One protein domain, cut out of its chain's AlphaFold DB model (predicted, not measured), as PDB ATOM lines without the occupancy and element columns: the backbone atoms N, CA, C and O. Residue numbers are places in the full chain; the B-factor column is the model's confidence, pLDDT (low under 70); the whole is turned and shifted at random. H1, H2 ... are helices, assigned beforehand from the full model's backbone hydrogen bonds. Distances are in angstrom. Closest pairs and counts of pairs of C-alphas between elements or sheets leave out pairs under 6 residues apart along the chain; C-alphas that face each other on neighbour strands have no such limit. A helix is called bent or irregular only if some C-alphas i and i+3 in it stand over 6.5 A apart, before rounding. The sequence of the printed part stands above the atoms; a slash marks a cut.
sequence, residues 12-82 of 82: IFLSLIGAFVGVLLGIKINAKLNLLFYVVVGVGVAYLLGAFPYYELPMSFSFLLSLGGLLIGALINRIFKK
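Overview. This is residues 12 to 82 of the 82 residues of an uncharacterized protein of Methanococcus aeolicus (strain ATCC BAA-1280 / DSM 17508 / OCM 812 / Nankai-3) (UniProt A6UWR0). Three helices lie side by side in one flat layer, with H3 in the middle, H1 packed closely along one side of it and H2 more loosely along its other side. The long link of residues 49 to 60 forms a loop at one end of the layer, H3 reaches toward the other end, and together they make the longest axis. The printed part has 71 residues with three named helices, in the order H1, H2, H3 along the chain, and no named strand. The class is all helix, meaning that the residues in named elements are helical. The whole is compact, with a radius of gyration of the C-alphas of 12.7 A, and its outline is flat, with spans of 41 by 25 by 11 A.

Along the chain. Begin with the longest helix, H3, residues 61 to 80. Find C-alpha 61, of Phe 61, at (-34.995, -12.137, -40.480); from there the helix runs 28.4 A to C-alpha 80, of Phe 80, at (-25.891, -10.578, -67.331), mostly toward lower z. Next look at the first printed residue, where H1, residues 12 to 28, begins. C-alpha 12, of Ile 12, stands at (-36.888, -3.223, -40.689), and the helix covers 25.0 A to C-alpha 28, of Lys 28. Then go to Leu 35, where H2, residues 35 to 48, begins; its 14 residues cover 19.9 A and end at Leu 48. Along H2 the z values rise, from -54.909 at C-alpha 35 to -35.028 at C-alpha 48. No helix here is bent or irregular.

Arrangement. Start from H3, the helix that touches both of the others. H1 touches H3, with 63 pairs of C-alphas within 8 A. To see their closest place, compare Ala 19 with Ser 66, whose C-alphas are 4.0 A apart, the closest pair of the two helices. Their lines stand at a shallow tilt of 28 degrees, and they run the same way. From centre to centre H1 and H3 are 7.9 A apart. Now look at H2, which touches H3 with 7 pairs of C-alphas within 8 A. Their closest C-alphas are those of Ala 46 and Phe 63, 6.2 A apart, while the centres are 12.7 A apart. H2 and H3 form a helical hairpin, two helices that follow each other in the chain and run opposite ways, here at a shallow tilt of 13 degrees. H1 and H2 are apart, though they follow each other in the chain. If you trace the backbone atoms, every O i to N i+4 pair is within hydrogen-bond range in H2 and H3, and 12 of 13 such pairs are in H1.

Size, cuts and confidence. To measure the whole from end to end, take Pro 53 and Lys 82, whose C-alphas are the two farthest apart, at 42.0 A. The first and last printed C-alphas, those of Ile 12 and Lys 82, are 34.1 A apart. The printed part begins at residue 12 of a chain of 82 residues, ends at the chain's last residue, and has no cut. Between H1 and H2 you will find a short link of 6 residues. The link from H2 to H3 is long, with 12 residues, 49 to 60; its C-alphas lie 11 to 20 A from the mean of all C-alphas. Read the B-factor column for the model's confidence: the mean pLDDT of the printed part is 81.8. Residues 50 to 58 and residue 82 are under 70, and the first of these stretches lies within the long link.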
ATOM      1  N   ILE A  12     -36.682  -2.868 -39.273       71.25
ATOM      2  CA  ILE A  12     -36.888  -3.223 -40.689       71.25
ATOM      3  C   ILE A  12     -35.841  -2.542 -41.578       71.25
ATOM      4  O   ILE A  12     -35.333  -3.155 -42.519       71.25
ATOM      5  N   PHE A  13     -35.466  -1.301 -41.258       77.56
ATOM      6  CA  PHE A  13     -34.455  -0.543 -41.995       77.56
ATOM      7  C   PHE A  13     -33.101  -1.264 -42.042       77.56
ATOM      8  O   PHE A  13     -32.495  -1.360 -43.109       77.56
ATOM      9  N   LEU A  14     -32.664  -1.860 -40.926       76.50
ATOM     10  CA  LEU A  14     -31.425  -2.642 -40.886       76.50
ATOM     11  C   LEU A  14     -31.474  -3.857 -41.829       76.50
ATOM     12  O   LEU A  14     -30.506  -4.143 -42.536       76.50
ATOM     13  N   SER A  15     -32.617  -4.543 -41.884       79.69
ATOM     14  CA  SER A  15     -32.823  -5.697 -42.769       79.69
ATOM     15  C   SER A  15     -32.836  -5.296 -44.246       79.69
ATOM     16  O   SER A  15     -32.263  -5.991 -45.085       79.69
ATOM     17  N   LEU A  16     -33.444  -4.150 -44.567       83.69
ATOM     18  CA  LEU A  16     -33.463  -3.582 -45.917       83.69
ATOM     19  C   LEU A  16     -32.062  -3.179 -46.385       83.69
ATOM     20  O   LEU A  16     -31.675  -3.522 -47.502       83.69
ATOM     21  N   ILE A  17     -31.276  -2.511 -45.535       86.25
ATOM     22  CA  ILE A  17     -29.872  -2.203 -45.842       86.25
ATOM     23  C   ILE A  17     -29.095  -3.498 -46.069       86.25
ATOM     24  O   ILE A  17     -28.375  -3.611 -47.060       86.25
ATOM     25  N   GLY A  18     -29.270  -4.489 -45.192       85.25
ATOM     26  CA  GLY A  18     -28.641  -5.801 -45.330       85.25
ATOM     27  C   GLY A  18     -28.952  -6.462 -46.673       85.25
ATOM     28  O   GLY A  18     -28.045  -7.011 -47.301       85.25
ATOM     29  N   ALA A  19     -30.197  -6.368 -47.147       88.38
ATOM     30  CA  ALA A  19     -30.606  -6.859 -48.460       88.38
ATOM     31  C   ALA A  19     -29.929  -6.090 -49.604       88.38
ATOM     32  O   ALA A  19     -29.351  -6.713 -50.493       88.38
ATOM     33  N   PHE A  20     -29.932  -4.754 -49.571       90.88
ATOM     34  CA  PHE A  20     -29.277  -3.922 -50.591       90.88
ATOM     35  C   PHE A  20     -27.771  -4.182 -50.682       90.88
ATOM     36  O   PHE A  20     -27.237  -4.395 -51.771       90.88
ATOM     37  N   VAL A  21     -27.086  -4.214 -49.538       90.12
ATOM     38  CA  VAL A  21     -25.657  -4.544 -49.461       90.12
ATOM     39  C   VAL A  21     -25.421  -5.966 -49.965       90.12
ATOM     40  O   VAL A  21     -24.499  -6.187 -50.748       90.12
ATOM     41  N   GLY A  22     -26.291  -6.906 -49.587       90.56
ATOM     42  CA  GLY A  22     -26.296  -8.271 -50.101       90.56
ATOM     43  C   GLY A  22     -26.309  -8.296 -51.627       90.56
ATOM     44  O   GLY A  22     -25.396  -8.857 -52.224       90.56
ATOM     45  N   VAL A  23     -27.270  -7.621 -52.268       91.19
ATOM     46  CA  VAL A  23     -27.373  -7.544 -53.738       91.19
ATOM     47  C   VAL A  23     -26.095  -6.985 -54.360       91.19
ATOM     48  O   VAL A  23     -25.549  -7.594 -55.280       91.19
ATOM     49  N   LEU A  24     -25.580  -5.864 -53.847       91.38
ATOM     50  CA  LEU A  24     -24.361  -5.239 -54.371       91.38
ATOM     51  C   LEU A  24     -23.146  -6.172 -54.294       91.38
ATOM     52  O   LEU A  24     -22.347  -6.223 -55.231       91.38
ATOM     53  N   LEU A  25     -23.007  -6.918 -53.195       88.81
ATOM     54  CA  LEU A  25     -21.948  -7.911 -53.032       88.81
ATOM     55  C   LEU A  25     -22.169  -9.109 -53.955       88.81
ATOM     56  O   LEU A  25     -21.237  -9.523 -54.642       88.81
ATOM     57  N   GLY A  26     -23.400  -9.614 -54.027       86.94
ATOM     58  CA  GLY A  26     -23.802 -10.730 -54.877       86.94
ATOM     59  C   GLY A  26     -23.476 -10.494 -56.347       86.94
ATOM     60  O   GLY A  26     -22.932 -11.380 -57.003       86.94
ATOM     61  N   ILE A  27     -23.711  -9.275 -56.849       89.50
ATOM     62  CA  ILE A  27     -23.407  -8.909 -58.241       89.50
ATOM     63  C   ILE A  27     -21.904  -9.039 -58.550       89.50
ATOM     64  O   ILE A  27     -21.516  -9.331 -59.678       89.50
ATOM     65  N   LYS A  28     -21.030  -8.859 -57.556       87.56
ATOM     66  CA  LYS A  28     -19.575  -8.974 -57.738       87.56
ATOM     67  C   LYS A  28     -19.061 -10.413 -57.647       87.56
ATOM     68  O   LYS A  28     -17.900 -10.656 -57.981       87.56
ATOM     69  N   ILE A  29     -19.886 -11.375 -57.223       86.06
ATOM     70  CA  ILE A  29     -19.465 -12.771 -57.075       86.06
ATOM     71  C   ILE A  29     -19.356 -13.427 -58.452       86.06
ATOM     72  O   ILE A  29     -20.358 -13.723 -59.094       86.06
ATOM     73  N   ASN A  30     -18.126 -13.712 -58.883       78.00
ATOM     74  CA  ASN A  30     -17.852 -14.437 -60.133       78.00
ATOM     75  C   ASN A  30     -17.721 -15.961 -59.939       78.00
ATOM     76  O   ASN A  30     -17.486 -16.691 -60.899       78.00
ATOM     77  N   ALA A  31     -17.861 -16.453 -58.705       78.50
ATOM     78  CA  ALA A  31     -17.810 -17.880 -58.407       78.50
ATOM     79  C   ALA A  31     -19.115 -18.585 -58.816       78.50
ATOM     80  O   ALA A  31     -20.209 -18.034 -58.680       78.50
ATOM     81  N   LYS A  32     -19.018 -19.845 -59.267       77.00
ATOM     82  CA  LYS A  32     -20.192 -20.706 -59.482       77.00
ATOM     83  C   LYS A  32     -20.768 -21.121 -58.125       77.00
ATOM     84  O   LYS A  32     -20.381 -22.140 -57.565       77.00
ATOM     85  N   LEU A  33     -21.693 -20.320 -57.603       78.69
ATOM     86  CA  LEU A  33     -22.415 -20.631 -56.373       78.69
ATOM     87  C   LEU A  33     -23.492 -21.693 -56.634       78.69
ATOM     88  O   LEU A  33     -24.301 -21.563 -57.558       78.69
ATOM     89  N   ASN A  34     -23.541 -22.720 -55.786       85.94
ATOM     90  CA  ASN A  34     -24.680 -23.629 -55.733       85.94
ATOM     91  C   ASN A  34     -25.791 -22.985 -54.889       85.94
ATOM     92  O   ASN A  34     -25.787 -23.092 -53.666       85.94
ATOM     93  N   LEU A  35     -26.717 -22.282 -55.550       83.88
ATOM     94  CA  LEU A  35     -27.804 -21.526 -54.909       83.88
ATOM     95  C   LEU A  35     -28.554 -22.339 -53.846       83.88
ATOM     96  O   LEU A  35     -28.766 -21.841 -52.746       83.88
ATOM     97  N   LEU A  36     -28.889 -23.599 -54.139       84.62
ATOM     98  CA  LEU A  36     -29.614 -24.464 -53.206       84.62
ATOM     99  C   LEU A  36     -28.812 -24.741 -51.929       84.62
ATOM    100  O   LEU A  36     -29.368 -24.689 -50.836       84.62
ATOM    101  N   PHE A  37     -27.501 -24.967 -52.052       89.06
ATOM    102  CA  PHE A  37     -26.625 -25.167 -50.897       89.06
ATOM    103  C   PHE A  37     -26.600 -23.929 -49.993       89.06
ATOM    104  O   PHE A  37     -26.780 -24.045 -48.785       89.06
ATOM    105  N   TYR A  38     -26.447 -22.737 -50.576       87.31
ATOM    106  CA  TYR A  38     -26.423 -21.490 -49.808       87.31
ATOM    107  C   TYR A  38     -27.764 -21.163 -49.150       87.31
ATOM    108  O   TYR A  38     -27.767 -20.618 -48.051       87.31
ATOM    109  N   VAL A  39     -28.892 -21.520 -49.771       88.62
ATOM    110  CA  VAL A  39     -30.215 -21.380 -49.144       88.62
ATOM    111  C   VAL A  39     -30.330 -22.298 -47.928       88.62
ATOM    112  O   VAL A  39     -30.668 -21.823 -46.848       88.62
ATOM    113  N   VAL A  40     -30.004 -23.587 -48.065       90.00
ATOM    114  CA  VAL A  40     -30.129 -24.563 -46.965       90.00
ATOM    115  C   VAL A  40     -29.201 -24.215 -45.803       90.00
ATOM    116  O   VAL A  40     -29.646 -24.130 -44.658       90.00
ATOM    117  N   VAL A  41     -27.923 -23.953 -46.090       89.56
ATOM    118  CA  VAL A  41     -26.948 -23.533 -45.072       89.56
ATOM    119  C   VAL A  41     -27.366 -22.202 -44.453       89.56
ATOM    120  O   VAL A  41     -27.288 -22.031 -43.241       89.56
ATOM    121  N   GLY A  42     -27.864 -21.278 -45.268       87.12
ATOM    122  CA  GLY A  42     -28.336 -19.973 -44.833       87.12
ATOM    123  C   GLY A  42     -29.502 -20.030 -43.854       87.12
ATOM    124  O   GLY A  42     -29.476 -19.330 -42.848       87.12
ATOM    125  N   VAL A  43     -30.492 -20.890 -44.092       86.25
ATOM    126  CA  VAL A  43     -31.595 -21.109 -43.142       86.25
ATOM    127  C   VAL A  43     -31.070 -21.704 -41.834       86.25
ATOM    128  O   VAL A  43     -31.459 -21.248 -40.761       86.25
ATOM    129  N   GLY A  44     -30.130 -22.653 -41.905       85.19
ATOM    130  CA  GLY A  44     -29.475 -23.209 -40.717       85.19
ATOM    131  C   GLY A  44     -28.747 -22.144 -39.890       85.19
ATOM    132  O   GLY A  44     -28.941 -22.053 -38.682       85.19
ATOM    133  N   VAL A  45     -27.967 -21.276 -40.540       85.56
ATOM    134  CA  VAL A  45     -27.275 -20.161 -39.875       85.56
ATOM    135  C   VAL A  45     -28.271 -19.139 -39.319       85.56
ATOM    136  O   VAL A  45     -28.094 -18.670 -38.199       85.56
ATOM    137  N   ALA A  46     -29.342 -18.824 -40.050       85.50
ATOM    138  CA  ALA A  46     -30.388 -17.909 -39.593       85.50
ATOM    139  C   ALA A  46     -31.088 -18.405 -38.324       85.50
ATOM    140  O   ALA A  46     -31.418 -17.595 -37.459       85.50
ATOM    141  N   TYR A  47     -31.308 -19.716 -38.222       82.31
ATOM    142  CA  TYR A  47     -31.866 -20.363 -37.039       82.31
ATOM    143  C   TYR A  47     -30.900 -20.308 -35.851       82.31
ATOM    144  O   TYR A  47     -31.295 -19.931 -34.752       82.31
ATOM    145  N   LEU A  48     -29.613 -20.604 -36.074       83.44
ATOM    146  CA  LEU A  48     -28.581 -20.538 -35.028       83.44
ATOM    147  C   LEU A  48     -28.332 -19.116 -34.513       83.44
ATOM    148  O   LEU A  48     -28.042 -18.935 -33.334       83.44
ATOM    149  N   LEU A  49     -28.460 -18.109 -35.381       80.88
ATOM    150  CA  LEU A  49     -28.399 -16.695 -34.998       80.88
ATOM    151  C   LEU A  49     -29.564 -16.278 -34.091       80.88
ATOM    152  O   LEU A  49     -29.481 -15.240 -33.438       80.88
ATOM    153  N   GLY A  50     -30.622 -17.089 -34.037       68.25
ATOM    154  CA  GLY A  50     -31.783 -16.859 -33.199       68.25
ATOM    155  C   GLY A  50     -32.651 -15.696 -33.668       68.25
ATOM    156  O   GLY A  50     -32.382 -15.005 -34.656       68.25
ATOM    157  N   ALA A  51     -33.745 -15.504 -32.939       65.12
ATOM    158  CA  ALA A  51     -34.646 -14.386 -33.139       65.12
ATOM    159  C   ALA A  51     -33.937 -13.068 -32.798       65.12
ATOM    160  O   ALA A  51     -33.328 -12.936 -31.733       65.12
ATOM    161  N   PHE A  52     -34.068 -12.054 -33.655       60.78
ATOM    162  CA  PHE A  52     -33.831 -10.684 -33.194       60.78
ATOM    163  C   PHE A  52     -34.830 -10.375 -32.063       60.78
ATOM    164  O   PHE A  52     -35.973 -10.820 -32.157       60.78
ATOM    165  N   PRO A  53     -34.475  -9.553 -31.054       57.59
ATOM    166  CA  PRO A  53     -35.332  -9.257 -29.892       57.59
ATOM    167  C   PRO A  53     -36.670  -8.563 -30.227       57.59
ATOM    168  O   PRO A  53     -37.426  -8.208 -29.330       57.59
ATOM    169  N   TYR A  54     -36.955  -8.359 -31.513       55.56
ATOM    170  CA  TYR A  54     -38.100  -7.634 -32.046       55.56
ATOM    171  C   TYR A  54     -39.070  -8.517 -32.854       55.56
ATOM    172  O   TYR A  54     -40.115  -8.020 -33.264       55.56
ATOM    173  N   TYR A  55     -38.750  -9.799 -33.090       59.41
ATOM    174  CA  TYR A  55     -39.605 -10.738 -33.828       59.41
ATOM    175  C   TYR A  55     -39.767 -12.054 -33.057       59.41
ATOM    176  O   TYR A  55     -38.797 -12.591 -32.542       59.41
ATOM    177  N   GLU A  56     -40.982 -12.605 -33.028       63.66
ATOM    178  CA  GLU A  56     -41.296 -13.873 -32.336       63.66
ATOM    179  C   GLU A  56     -40.865 -15.131 -33.117       63.66
ATOM    180  O   GLU A  56     -41.062 -16.259 -32.668       63.66
ATOM    181  N   LEU A  57     -40.277 -14.963 -34.304       64.31
ATOM    182  CA  LEU A  57     -39.796 -16.074 -35.125       64.31
ATOM    183  C   LEU A  57     -38.401 -16.514 -34.659       64.31
ATOM    184  O   LEU A  57     -37.533 -15.654 -34.522       64.31
ATOM    185  N   PRO A  58     -38.119 -17.827 -34.524       66.88
ATOM    186  CA  PRO A  58     -36.830 -18.354 -34.057       66.88
ATOM    187  C   PRO A  58     -35.720 -18.261 -35.125       66.88
ATOM    188  O   PRO A  58     -34.884 -19.151 -35.243       66.88
ATOM    189  N   MET A  59     -35.742 -17.228 -35.968       72.31
ATOM    190  CA  MET A  59     -34.813 -17.037 -37.077       72.31
ATOM    191  C   MET A  59     -34.495 -15.557 -37.280       72.31
ATOM    192  O   MET A  59     -35.372 -14.691 -37.215       72.31
ATOM    193  N   SER A  60     -33.239 -15.273 -37.612       78.31
ATOM    194  CA  SER A  60     -32.776 -13.922 -37.915       78.31
ATOM    195  C   SER A  60     -33.284 -13.454 -39.283       78.31
ATOM    196  O   SER A  60     -32.714 -13.763 -40.334       78.31
ATOM    197  N   PHE A  61     -34.369 -12.677 -39.269       77.25
ATOM    198  CA  PHE A  61     -34.995 -12.137 -40.480       77.25
ATOM    199  C   PHE A  61     -34.046 -11.210 -41.256       77.25
ATOM    200  O   PHE A  61     -33.947 -11.298 -42.479       77.25
ATOM    201  N   SER A  62     -33.268 -10.392 -40.540       80.44
ATOM    202  CA  SER A  62     -32.252  -9.501 -41.115       80.44
ATOM    203  C   SER A  62     -31.187 -10.269 -41.900       80.44
ATOM    204  O   SER A  62     -30.783  -9.850 -42.987       80.44
ATOM    205  N   PHE A  63     -30.750 -11.417 -41.374       85.62
ATOM    206  CA  PHE A  63     -29.777 -12.272 -42.050       85.62
ATOM    207  C   PHE A  63     -30.379 -12.933 -43.292       85.62
ATOM    208  O   PHE A  63     -29.755 -12.916 -44.351       85.62
ATOM    209  N   LEU A  64     -31.606 -13.456 -43.196       87.25
ATOM    210  CA  LEU A  64     -32.305 -14.063 -44.333       87.25
ATOM    211  C   LEU A  64     -32.515 -13.069 -45.479       87.25
ATOM    212  O   LEU A  64     -32.289 -13.419 -46.636       87.25
ATOM    213  N   LEU A  65     -32.883 -11.823 -45.172       87.12
ATOM    214  CA  LEU A  65     -33.010 -10.753 -46.165       87.12
ATOM    215  C   LEU A  65     -31.669 -10.389 -46.804       87.12
ATOM    216  O   LEU A  65     -31.601 -10.221 -48.022       87.12
ATOM    217  N   SER A  66     -30.595 -10.316 -46.017       88.62
ATOM    218  CA  SER A  66     -29.255 -10.051 -46.548       88.62
ATOM    219  C   SER A  66     -28.752 -11.180 -47.449       88.62
ATOM    220  O   SER A  66     -28.270 -10.926 -48.556       88.62
ATOM    221  N   LEU A  67     -28.944 -12.432 -47.027       90.56
ATOM    222  CA  LEU A  67     -28.635 -13.613 -47.825       90.56
ATOM    223  C   LEU A  67     -29.468 -13.644 -49.110       90.56
ATOM    224  O   LEU A  67     -28.920 -13.873 -50.185       90.56
ATOM    225  N   GLY A  68     -30.771 -13.381 -49.015       90.25
ATOM    226  CA  GLY A  68     -31.664 -13.286 -50.167       90.25
ATOM    227  C   GLY A  68     -31.176 -12.240 -51.166       90.25
ATOM    228  O   GLY A  68     -31.045 -12.540 -52.351       90.25
ATOM    229  N   GLY A  69     -30.800 -11.056 -50.680       90.12
ATOM    230  CA  GLY A  69     -30.167 -10.019 -51.488       90.12
ATOM    231  C   GLY A  69     -28.903 -10.517 -52.193       90.12
ATOM    232  O   GLY A  69     -28.776 -10.376 -53.407       90.12
ATOM    233  N   LEU A  70     -27.996 -11.176 -51.469       91.69
ATOM    234  CA  LEU A  70     -26.764 -11.737 -52.034       91.69
ATOM    235  C   LEU A  70     -27.034 -12.760 -53.134       91.69
ATOM    236  O   LEU A  70     -26.418 -12.698 -54.200       91.69
ATOM    237  N   LEU A  71     -27.978 -13.671 -52.912       91.06
ATOM    238  CA  LEU A  71     -28.349 -14.681 -53.896       91.06
ATOM    239  C   LEU A  71     -28.990 -14.060 -55.139       91.06
ATOM    240  O   LEU A  71     -28.653 -14.464 -56.252       91.06
ATOM    241  N   ILE A  72     -29.849 -13.051 -54.971       91.19
ATOM    242  CA  ILE A  72     -30.424 -12.280 -56.080       91.19
ATOM    243  C   ILE A  72     -29.313 -11.587 -56.870       91.19
ATOM    244  O   ILE A  72     -29.261 -11.716 -58.090       91.19
ATOM    245  N   GLY A  73     -28.384 -10.908 -56.194       89.19
ATOM    246  CA  GLY A  73     -27.256 -10.249 -56.849       89.19
ATOM    247  C   GLY A  73     -26.385 -11.226 -57.640       89.19
ATOM    248  O   GLY A  73     -26.029 -10.957 -58.788       89.19
ATOM    249  N   ALA A  74     -26.099 -12.395 -57.068       88.88
ATOM    250  CA  ALA A  74     -25.350 -13.448 -57.745       88.88
ATOM    251  C   ALA A  74     -26.106 -14.021 -58.956       88.88
ATOM    252  O   ALA A  74     -25.496 -14.312 -59.988       88.88
ATOM    253  N   LEU A  75     -27.433 -14.159 -58.857       88.12
ATOM    254  CA  LEU A  75     -28.284 -14.590 -59.964       88.12
ATOM    255  C   LEU A  75     -28.268 -13.561 -61.104       88.12
ATOM    256  O   LEU A  75     -28.063 -13.942 -62.254       88.12
ATOM    257  N   ILE A  76     -28.412 -12.272 -60.782       88.75
ATOM    258  CA  ILE A  76     -28.320 -11.163 -61.742       88.75
ATOM    259  C   ILE A  76     -26.962 -11.203 -62.448       88.75
ATOM    260  O   ILE A  76     -26.920 -11.243 -63.674       88.75
ATOM    261  N   ASN A  77     -25.851 -11.290 -61.711       87.94
ATOM    262  CA  ASN A  77     -24.520 -11.376 -62.322       87.94
ATOM    263  C   ASN A  77     -24.399 -12.559 -63.290       87.94
ATOM    264  O   ASN A  77     -23.866 -12.420 -64.386       87.94
ATOM    265  N   ARG A  78     -24.942 -13.721 -62.917       84.25
ATOM    266  CA  ARG A  78     -24.921 -14.922 -63.759       84.25
ATOM    267  C   ARG A  78     -25.758 -14.782 -65.033       84.25
ATOM    268  O   ARG A  78     -25.410 -15.401 -66.034       84.25
ATOM    269  N   ILE A  79     -26.858 -14.033 -64.986       85.44
ATOM    270  CA  ILE A  79     -27.716 -13.769 -66.149       85.44
ATOM    271  C   ILE A  79     -27.050 -12.754 -67.086       85.44
ATOM    272  O   ILE A  79     -27.052 -12.972 -68.290       85.44
ATOM    273  N   PHE A  80     -26.460 -11.684 -66.546       82.56
ATOM    274  CA  PHE A  80     -25.891 -10.578 -67.331       82.56
ATOM    275  C   PHE A  80     -24.459 -10.815 -67.838       82.56
ATOM    276  O   PHE A  80     -24.061 -10.176 -68.806       82.56
ATOM    277  N   LYS A  81     -23.667 -11.683 -67.194       70.12
ATOM    278  CA  LYS A  81     -22.313 -12.066 -67.655       70.12
ATOM    279  C   LYS A  81     -22.275 -13.359 -68.478       70.12
ATOM    280  O   LYS A  81     -21.188 -13.874 -68.743       70.12
ATOM    281  N   LYS A  82     -23.436 -13.914 -68.814       53.44
ATOM    282  CA  LYS A  82     -23.555 -14.947 -69.846       53.44
ATOM    283  C   LYS A  82     -23.529 -14.300 -71.222       53.44
ATOM    284  O   LYS A  82     -22.966 -14.953 -72.123       53.44
TER     285      LYS A  82